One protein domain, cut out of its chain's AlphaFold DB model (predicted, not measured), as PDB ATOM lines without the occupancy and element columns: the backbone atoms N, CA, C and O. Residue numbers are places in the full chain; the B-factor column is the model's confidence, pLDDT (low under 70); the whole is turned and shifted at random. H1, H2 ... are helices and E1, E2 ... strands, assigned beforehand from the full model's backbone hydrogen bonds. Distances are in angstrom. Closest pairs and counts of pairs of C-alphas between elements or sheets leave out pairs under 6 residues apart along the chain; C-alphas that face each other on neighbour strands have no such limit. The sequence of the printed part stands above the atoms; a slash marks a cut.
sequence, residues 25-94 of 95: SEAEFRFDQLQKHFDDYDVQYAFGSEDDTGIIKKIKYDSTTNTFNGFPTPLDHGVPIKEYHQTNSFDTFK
ATOM      1  N   SER A  25      97.497 113.686 126.274       70.62
ATOM      2  CA  SER A  25      98.492 114.535 125.628       70.62
ATOM      3  C   SER A  25      98.274 115.988 126.037       70.62
ATOM      4  O   SER A  25      97.142 116.432 126.229       70.62
ATOM      5  N   GLU A  26      99.366 116.737 126.173       68.81
ATOM      6  CA  GLU A  26      99.290 118.179 126.402       68.81
ATOM      7  C   GLU A  26      98.624 118.858 125.197       68.81
ATOM      8  O   GLU A  26      98.829 118.433 124.056       68.81
ATOM      9  N   ALA A  27      97.799 119.876 125.464       68.06
ATOM     10  CA  ALA A  27      96.992 120.597 124.474       68.06
ATOM     11  C   ALA A  27      96.019 119.729 123.641       68.06
ATOM     12  O   ALA A  27      95.479 120.196 122.639       68.06
ATOM     13  N   GLU A  28      95.752 118.482 124.045       77.94
ATOM     14  CA  GLU A  28      94.747 117.626 123.412       77.94
ATOM     15  C   GLU A  28      93.457 117.619 124.235       77.94
ATOM     16  O   GLU A  28      93.430 117.183 125.388       77.94
ATOM     17  N   PHE A  29      92.355 118.035 123.611       81.75
ATOM     18  CA  PHE A  29      91.023 117.876 124.180       81.75
ATOM     19  C   PHE A  29      90.296 116.703 123.512       81.75
ATOM     20  O   PHE A  29      90.056 116.702 122.305       81.75
ATOM     21  N   ARG A  30      89.927 115.682 124.294       85.56
ATOM     22  CA  ARG A  30      89.352 114.424 123.785       85.56
ATOM     23  C   ARG A  30      87.819 114.492 123.709       85.56
ATOM     24  O   ARG A  30      87.122 113.837 124.488       85.56
ATOM     25  N   PHE A  31      87.299 115.278 122.764       85.69
ATOM     26  CA  PHE A  31      85.855 115.520 122.595       85.69
ATOM     27  C   PHE A  31      85.019 114.235 122.517       85.69
ATOM     28  O   PHE A  31      84.008 114.131 123.203       85.69
ATOM     29  N   ASP A  32      85.470 113.226 121.771       88.94
ATOM     30  CA  ASP A  32      84.719 111.974 121.594       88.94
ATOM     31  C   ASP A  32      84.475 111.228 122.914       88.94
ATOM     32  O   ASP A  32      83.440 110.595 123.114       88.94
ATOM     33  N   GLN A  33      85.429 111.294 123.844       87.56
ATOM     34  CA  GLN A  33      85.283 110.636 125.144       87.56
ATOM     35  C   GLN A  33      84.458 111.462 126.111       87.56
ATOM     36  O   GLN A  33      83.766 110.882 126.942       87.56
ATOM     37  N   LEU A  34      84.518 112.791 125.997       87.75
ATOM     38  CA  LEU A  34      83.606 113.665 126.720       87.75
ATOM     39  C   LEU A  34      82.162 113.395 126.282       87.75
ATOM     40  O   LEU A  34      81.301 113.222 127.137       87.75
ATOM     41  N   GLN A  35      81.919 113.273 124.974       89.25
ATOM     42  CA  GLN A  35      80.599 112.937 124.443       89.25
ATOM     43  C   GLN A  35      80.131 111.574 124.951       89.25
ATOM     44  O   GLN A  35      79.040 111.469 125.497       89.25
ATOM     45  N   LYS A  36      80.986 110.549 124.868       92.44
ATOM     46  CA  LYS A  36      80.655 109.226 125.408       92.44
ATOM     47  C   LYS A  36      80.321 109.279 126.902       92.44
ATOM     48  O   LYS A  36      79.396 108.613 127.347       92.44
ATOM     49  N   HIS A  37      81.061 110.071 127.674       90.75
ATOM     50  CA  HIS A  37      80.767 110.277 129.088       90.75
ATOM     51  C   HIS A  37      79.406 110.956 129.293       90.75
ATOM     52  O   HIS A  37      78.684 110.594 130.213       90.75
ATOM     53  N   PHE A  38      79.025 111.907 128.444       93.94
ATOM     54  CA  PHE A  38      77.703 112.529 128.526       93.94
ATOM     55  C   PHE A  38      76.592 111.543 128.182       93.94
ATOM     56  O   PHE A  38      75.597 111.494 128.902       93.94
ATOM     57  N   ASP A  39      76.797 110.708 127.163       94.50
ATOM     58  CA  ASP A  39      75.848 109.664 126.774       94.50
ATOM     59  C   ASP A  39      75.665 108.625 127.898       94.50
ATOM     60  O   ASP A  39      74.538 108.265 128.236       94.50
ATOM     61  N   ASP A  40      76.763 108.183 128.525       95.75
ATOM     62  CA  ASP A  40      76.754 107.180 129.604       95.75
ATOM     63  C   ASP A  40      76.018 107.672 130.870       95.75
ATOM     64  O   ASP A  40      75.508 106.861 131.647       95.75
ATOM     65  N   TYR A  41      75.967 108.990 131.090       93.62
ATOM     66  CA  TYR A  41      75.378 109.620 132.278       93.62
ATOM     67  C   TYR A  41      74.111 110.443 131.982       93.62
ATOM     68  O   TYR A  41      73.617 111.122 132.884       93.62
ATOM     69  N   ASP A  42      73.584 110.379 130.753       93.50
ATOM     70  CA  ASP A  42      72.422 111.150 130.274       93.50
ATOM     71  C   ASP A  42      72.539 112.666 130.554       93.50
ATOM     72  O   ASP A  42      71.608 113.343 131.003       93.50
ATOM     73  N   VAL A  43      73.734 113.218 130.322       92.94
ATOM     74  CA  VAL A  43      74.024 114.644 130.512       92.94
ATOM     75  C   VAL A  43      73.774 115.395 129.208       92.94
ATOM     76  O   VAL A  43      74.490 115.234 128.228       92.94
ATOM     77  N   GLN A  44      72.770 116.270 129.209       86.88
ATOM     78  CA  GLN A  44      72.356 117.031 128.020       86.88
ATOM     79  C   GLN A  44      73.187 118.303 127.789       86.88
ATOM     80  O   GLN A  44      73.363 118.741 126.655       86.88
ATOM     81  N   TYR A  45      73.682 118.922 128.865       82.38
ATOM     82  CA  TYR A  45      74.416 120.184 128.808       82.38
ATOM     83  C   TYR A  45      75.511 120.217 129.866       82.38
ATOM     84  O   TYR A  45      75.290 119.835 131.016       82.38
ATOM     85  N   ALA A  46      76.666 120.753 129.488       81.12
ATOM     86  CA  ALA A  46      77.751 121.057 130.401       81.12
ATOM     87  C   ALA A  46      78.330 122.431 130.072       81.12
ATOM     88  O   ALA A  46      78.432 122.817 128.909       81.12
ATOM     89  N   PHE A  47      78.727 123.153 131.114       80.94
ATOM     90  CA  PHE A  47      79.422 124.426 130.994       80.94
ATOM     91  C   PHE A  47      80.836 124.240 131.533       80.94
ATOM     92  O   PHE A  47      81.015 123.770 132.656       80.94
ATOM     93  N   GLY A  48      81.828 124.593 130.722       75.06
ATOM     94  CA  GLY A  48      83.228 124.630 131.117       75.06
ATOM     95  C   GLY A  48      83.703 126.074 131.157       75.06
ATOM     96  O   GLY A  48      83.499 126.813 130.198       75.06
ATOM     97  N   SER A  49      84.322 126.466 132.263       75.56
ATOM     98  CA  SER A  49      85.152 127.665 132.321       75.56
ATOM     99  C   SER A  49      86.584 127.195 132.491       75.56
ATOM    100  O   SER A  49      86.872 126.443 133.421       75.56
ATOM    101  N   GLU A  50      87.457 127.616 131.591       69.00
ATOM    102  CA  GLU A  50      88.894 127.440 131.740       69.00
ATOM    103  C   GLU A  50      89.459 128.713 132.368       69.00
ATOM    104  O   GLU A  50      89.147 129.819 131.926       69.00
ATOM    105  N   ASP A  51      90.241 128.548 133.427       71.38
ATOM    106  CA  ASP A  51      91.078 129.602 133.988       71.38
ATOM    107  C   ASP A  51      92.527 129.134 133.861       71.38
ATOM    108  O   ASP A  51      92.838 127.976 134.169       71.38
ATOM    109  N   ASP A  52      93.399 130.010 133.371       65.06
ATOM    110  CA  ASP A  52      94.801 129.672 133.160       65.06
ATOM    111  C   ASP A  52      95.490 129.609 134.523       65.06
ATOM    112  O   ASP A  52      95.759 130.615 135.187       65.06
ATOM    113  N   THR A  53      95.746 128.390 134.992       63.19
ATOM    114  CA  THR A  53      96.484 128.202 136.237       63.19
ATOM    115  C   THR A  53      97.966 128.344 135.924       63.19
ATOM    116  O   THR A  53      98.533 127.521 135.211       63.19
ATOM    117  N   GLY A  54      98.605 129.375 136.491       55.44
ATOM    118  CA  GLY A  54     100.004 129.708 136.220       55.44
ATOM    119  C   GLY A  54     100.927 128.485 136.158       55.44
ATOM    120  O   GLY A  54     101.077 127.730 137.124       55.44
ATOM    121  N   ILE A  55     101.561 128.299 135.001       59.31
ATOM    122  CA  ILE A  55     102.306 127.083 134.690       59.31
ATOM    123  C   ILE A  55     103.559 126.964 135.567       59.31
ATOM    124  O   ILE A  55     104.371 127.888 135.694       59.31
ATOM    125  N   ILE A  56     103.762 125.781 136.157       54.09
ATOM    126  CA  ILE A  56     104.989 125.460 136.890       54.09
ATOM    127  C   ILE A  56     106.160 125.480 135.895       54.09
ATOM    128  O   ILE A  56     106.273 124.608 135.038       54.09
ATOM    129  N   LYS A  57     107.081 126.438 136.060       56.44
ATOM    130  CA  LYS A  57     108.276 126.698 135.217       56.44
ATOM    131  C   LYS A  57     109.324 125.573 135.186       56.44
ATOM    132  O   LYS A  57     110.493 125.810 134.888       56.44
ATOM    133  N   LYS A  58     108.971 124.358 135.598       59.56
ATOM    134  CA  LYS A  58     109.934 123.275 135.772       59.56
ATOM    135  C   LYS A  58     109.964 122.413 134.523       59.56
ATOM    136  O   LYS A  58     109.105 121.557 134.348       59.56
ATOM    137  N   ILE A  59     111.011 122.598 133.726       69.00
ATOM    138  CA  ILE A  59     111.385 121.643 132.687       69.00
ATOM    139  C   ILE A  59     111.761 120.325 133.380       69.00
ATOM    140  O   ILE A  59     112.635 120.293 134.254       69.00
ATOM    141  N   LYS A  60     111.078 119.237 133.028       75.38
ATOM    142  CA  LYS A  60     111.376 117.879 133.493       75.38
ATOM    143  C   LYS A  60     111.788 117.029 132.307       75.38
ATOM    144  O   LYS A  60     111.087 116.985 131.307       75.38
ATOM    145  N   TYR A  61     112.899 116.323 132.443       80.00
ATOM    146  CA  TYR A  61     113.269 115.297 131.482       80.00
ATOM    147  C   TYR A  61     112.442 114.028 131.723       80.00
ATOM    148  O   TYR A  61     112.389 113.534 132.853       80.00
ATOM    149  N   ASP A  62     111.810 113.509 130.674       79.38
ATOM    150  CA  ASP A  62     111.185 112.190 130.644       79.38
ATOM    151  C   ASP A  62     112.060 111.233 129.829       79.38
ATOM    152  O   ASP A  62     112.135 111.302 128.602       79.38
ATOM    153  N   SER A  63     112.707 110.296 130.524       81.06
ATOM    154  CA  SER A  63     113.557 109.275 129.909       81.06
ATOM    155  C   SER A  63     112.792 108.263 129.058       81.06
ATOM    156  O   SER A  63     113.400 107.578 128.242       81.06
ATOM    157  N   THR A  64     111.482 108.127 129.265       79.31
ATOM    158  CA  THR A  64     110.649 107.141 128.561       79.31
ATOM    159  C   THR A  64     110.378 107.587 127.133       79.31
ATOM    160  O   THR A  64     110.435 106.789 126.203       79.31
ATOM    161  N   THR A  65     110.078 108.873 126.969       76.50
ATOM    162  CA  THR A  65     109.807 109.497 125.670       76.50
ATOM    163  C   THR A  65     111.033 110.209 125.100       76.50
ATOM    164  O   THR A  65     111.010 110.615 123.943       76.50
ATOM    165  N   ASN A  66     112.113 110.322 125.884       77.12
ATOM    166  CA  ASN A  66     113.306 111.106 125.567       77.12
ATOM    167  C   ASN A  66     112.958 112.571 125.241       77.12
ATOM    168  O   ASN A  66     113.447 113.145 124.267       77.12
ATOM    169  N   THR A  67     112.079 113.167 126.049       73.00
ATOM    170  CA  THR A  67     111.595 114.542 125.860       73.00
ATOM    171  C   THR A  67     111.819 115.397 127.103       73.00
ATOM    172  O   THR A  67     112.009 114.899 128.214       73.00
ATOM    173  N   PHE A  68     111.809 116.714 126.911       74.69
ATOM    174  CA  PHE A  68     111.738 117.683 127.995       74.69
ATOM    175  C   PHE A  68     110.312 118.230 128.059       74.69
ATOM    176  O   PHE A  68     109.870 118.901 127.134       74.69
ATOM    177  N   ASN A  69     109.612 117.947 129.154       72.88
ATOM    178  CA  ASN A  69     108.253 118.413 129.408       72.88
ATOM    179  C   ASN A  69     108.292 119.722 130.202       72.88
ATOM    180  O   ASN A  69     108.925 119.784 131.263       72.88
ATOM    181  N   GLY A  70     107.601 120.748 129.710       67.75
ATOM    182  CA  GLY A  70     107.495 122.066 130.334       67.75
ATOM    183  C   GLY A  70     107.856 123.209 129.387       67.75
ATOM    184  O   GLY A  70     108.386 123.005 128.299       67.75
ATOM    185  N   PHE A  71     107.587 124.437 129.824       66.31
ATOM    186  CA  PHE A  71     107.753 125.618 128.986       66.31
ATOM    187  C   PHE A  71     109.180 126.160 129.087       66.31
ATOM    188  O   PHE A  71     109.610 126.527 130.190       66.31
ATOM    189  N   PRO A  72     109.924 126.267 127.969       63.62
ATOM    190  CA  PRO A  72     111.189 126.976 127.980       63.62
ATOM    191  C   PRO A  72     110.912 128.428 128.370       63.62
ATOM    192  O   PRO A  72     110.079 129.114 127.775       63.62
ATOM    193  N   THR A  73     111.575 128.880 129.428       66.50
ATOM    194  CA  THR A  73     111.550 130.283 129.836       66.50
ATOM    195  C   THR A  73     112.811 130.930 129.281       66.50
ATOM    196  O   THR A  73     113.896 130.387 129.521       66.50
ATOM    197  N   PRO A  74     112.724 132.050 128.543       68.75
ATOM    198  CA  PRO A  74     113.918 132.767 128.129       68.75
ATOM    199  C   PRO A  74     114.748 133.145 129.355       68.75
ATOM    200  O   PRO A  74     114.215 133.376 130.446       68.75
ATOM    201  N   LEU A  75     116.062 133.166 129.168       74.88
ATOM    202  CA  LEU A  75     117.009 133.527 130.213       74.88
ATOM    203  C   LEU A  75     117.404 134.993 130.042       74.88
ATOM    204  O   LEU A  75     117.787 135.399 128.947       74.88
ATOM    205  N   ASP A  76     117.369 135.749 131.133       78.38
ATOM    206  CA  ASP A  76     117.969 137.074 131.245       78.38
ATOM    207  C   ASP A  76     119.186 136.964 132.174       78.38
ATOM    208  O   ASP A  76     119.061 136.566 133.332       78.38
ATOM    209  N   HIS A  77     120.391 137.199 131.646       82.56
ATOM    210  CA  HIS A  77     121.661 137.008 132.371       82.56
ATOM    211  C   HIS A  77     121.818 135.620 133.037       82.56
ATOM    212  O   HIS A  77     122.383 135.487 134.121       82.56
ATOM    213  N   GLY A  78     121.311 134.564 132.388       72.81
ATOM    214  CA  GLY A  78     121.360 133.190 132.910       72.81
ATOM    215  C   GLY A  78     120.300 132.874 133.971       72.81
ATOM    216  O   GLY A  78     120.252 131.746 134.462       72.81
ATOM    217  N   VAL A  79     119.427 133.830 134.298       71.31
ATOM    218  CA  VAL A  79     118.303 133.651 135.219       71.31
ATOM    219  C   VAL A  79     117.004 133.511 134.413       71.31
ATOM    220  O   VAL A  79     116.741 134.337 133.541       71.31
ATOM    221  N   PRO A  80     116.165 132.490 134.670       64.69
ATOM    222  CA  PRO A  80     114.860 132.374 134.022       64.69
ATOM    223  C   PRO A  80     113.977 133.596 134.297       64.69
ATOM    224  O   PRO A  80     113.761 133.955 135.457       64.69
ATOM    225  N   ILE A  81     113.424 134.203 133.242       71.69
ATOM    226  CA  ILE A  81     112.512 135.345 133.376       71.69
ATOM    227  C   ILE A  81     111.254 134.906 134.137       71.69
ATOM    228  O   ILE A  81     110.556 133.956 133.769       71.69
ATOM    229  N   LYS A  82     110.945 135.591 135.241       65.88
ATOM    230  CA  LYS A  82     109.749 135.290 136.031       65.88
ATOM    231  C   LYS A  82     108.501 135.665 135.218       65.88
ATOM    232  O   LYS A  82     108.455 136.743 134.660       65.88
ATOM    233  N   GLU A  83     107.501 134.777 135.192       64.12
ATOM    234  CA  GLU A  83     106.156 135.063 134.646       64.12
ATOM    235  C   GLU A  83     106.130 135.323 133.128       64.12
ATOM    236  O   GLU A  83     105.185 135.901 132.617       64.12
ATOM    237  N   TYR A  84     107.124 134.825 132.382       64.31
ATOM    238  CA  TYR A  84     107.197 135.033 130.931       64.31
ATOM    239  C   TYR A  84     105.942 134.579 130.159       64.31
ATOM    240  O   TYR A  84     105.529 135.247 129.222       64.31
ATOM    241  N   HIS A  85     105.324 133.468 130.567       60.06
ATOM    242  CA  HIS A  85     104.109 132.930 129.936       60.06
ATOM    243  C   HIS A  85     102.813 133.394 130.625       60.06
ATOM    244  O   HIS A  85     101.788 132.741 130.489       60.06
ATOM    245  N   GLN A  86     102.836 134.484 131.399       60.56
ATOM    246  CA  GLN A  86     101.630 135.003 132.048       60.56
ATOM    247  C   GLN A  86     100.809 135.847 131.067       60.56
ATOM    248  O   GLN A  86     101.274 136.883 130.589       60.56
ATOM    249  N   THR A  87      99.562 135.446 130.819       55.41
ATOM    250  CA  THR A  87      98.575 136.292 130.145       55.41
ATOM    251  C   THR A  87      97.644 136.912 131.186       55.41
ATOM    252  O   THR A  87      96.922 136.219 131.891       55.41
ATOM    253  N   ASN A  88      97.684 138.239 131.337       59.25
ATOM    254  CA  ASN A  88      96.780 138.957 132.250       59.25
ATOM    255  C   ASN A  88      95.457 139.353 131.572       59.25
ATOM    256  O   ASN A  88      94.564 139.880 132.230       59.25
ATOM    257  N   SER A  89      95.350 139.159 130.254       57.19
ATOM    258  CA  SER A  89      94.146 139.437 129.472       57.19
ATOM    259  C   SER A  89      94.239 138.809 128.079       57.19
ATOM    260  O   SER A  89      95.277 138.891 127.416       57.19
ATOM    261  N   PHE A  90      93.116 138.274 127.594       56.94
ATOM    262  CA  PHE A  90      92.936 137.833 126.205       56.94
ATOM    263  C   PHE A  90      93.139 138.957 125.175       56.94
ATOM    264  O   PHE A  90      93.449 138.676 124.017       56.94
ATOM    265  N   ASP A  91      93.014 140.230 125.570       61.62
ATOM    266  CA  ASP A  91      93.198 141.368 124.660       61.62
ATOM    267  C   ASP A  91      94.628 141.486 124.122       61.62
ATOM    268  O   ASP A  91      94.839 142.037 123.043       61.62
ATOM    269  N   THR A  92      95.603 140.926 124.837       53.38
ATOM    270  CA  THR A  92      97.027 140.982 124.477       53.38
ATOM    271  C   THR A  92      97.382 140.118 123.257       53.38
ATOM    272  O   THR A  92      98.467 140.273 122.704       53.38
ATOM    273  N   PHE A  93      96.477 139.235 122.812       51.53
ATOM    274  CA  PHE A  93      96.666 138.317 121.676       51.53
ATOM    275  C   PHE A  93      95.913 138.721 120.397       51.53
ATOM    276  O   PHE A  93      95.881 137.952 119.435       51.53
ATOM    277  N   LYS A  94      95.310 139.915 120.347       43.50
ATOM    278  CA  LYS A  94      94.699 140.436 119.114       43.50
ATOM    279  C   LYS A  94      95.799 140.832 118.117       43.50
ATOM    280  O   LYS A  94      96.374 141.912 118.238       43.50
TER     281      LYS A  94
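This is residues 25 to 94 of the 95 residues of the protein "Hypothetical protein" of Rotaria sp. Silwood2 (UniProt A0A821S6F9). The model has little regular structure: a thin, open chain runs from helix H1 through the long unnamed stretch 41 to 59 to a small hairpin, E1 and E2. Beyond it, residues 75 to 76 pair antiparallel with 79 to 80, and short H2 stands free near the end. The 70 printed residues, 20 in named elements, run H1, E1, E2, H2, mixed in class. The whole is extended and flat, radius of gyration of the C-alphas 17.8 A, spanning 55 by 38 by 18 A.

E1, residues 60 to 62, and E2, residues 67 to 69, form an antiparallel hairpin at 142 degrees; N 60 and O 69 are 2.8 A apart, within hydrogen-bond range. H1, residues 31 to 40, and H2, residues 90 to 93, are apart. In H1 every O i to N i+4 pair is within hydrogen-bond range; H2 is too short for one.

H1 spans 14.2 A from C-alpha 31 at (85.855, 115.520, 122.595); E1 spans 6.4 A, E2 6.2 A, and H2 5.9 A to C-alpha 93 at (96.666, 138.317, 121.676).

The farthest C-alphas, Asp 42 and His 77, are 55.7 A apart. The printed part has no cut; links H1 to E1 and E2 to H2 are long. Mean pLDDT of the printed part is 73.1, with residues 82 to 94 among those under 70.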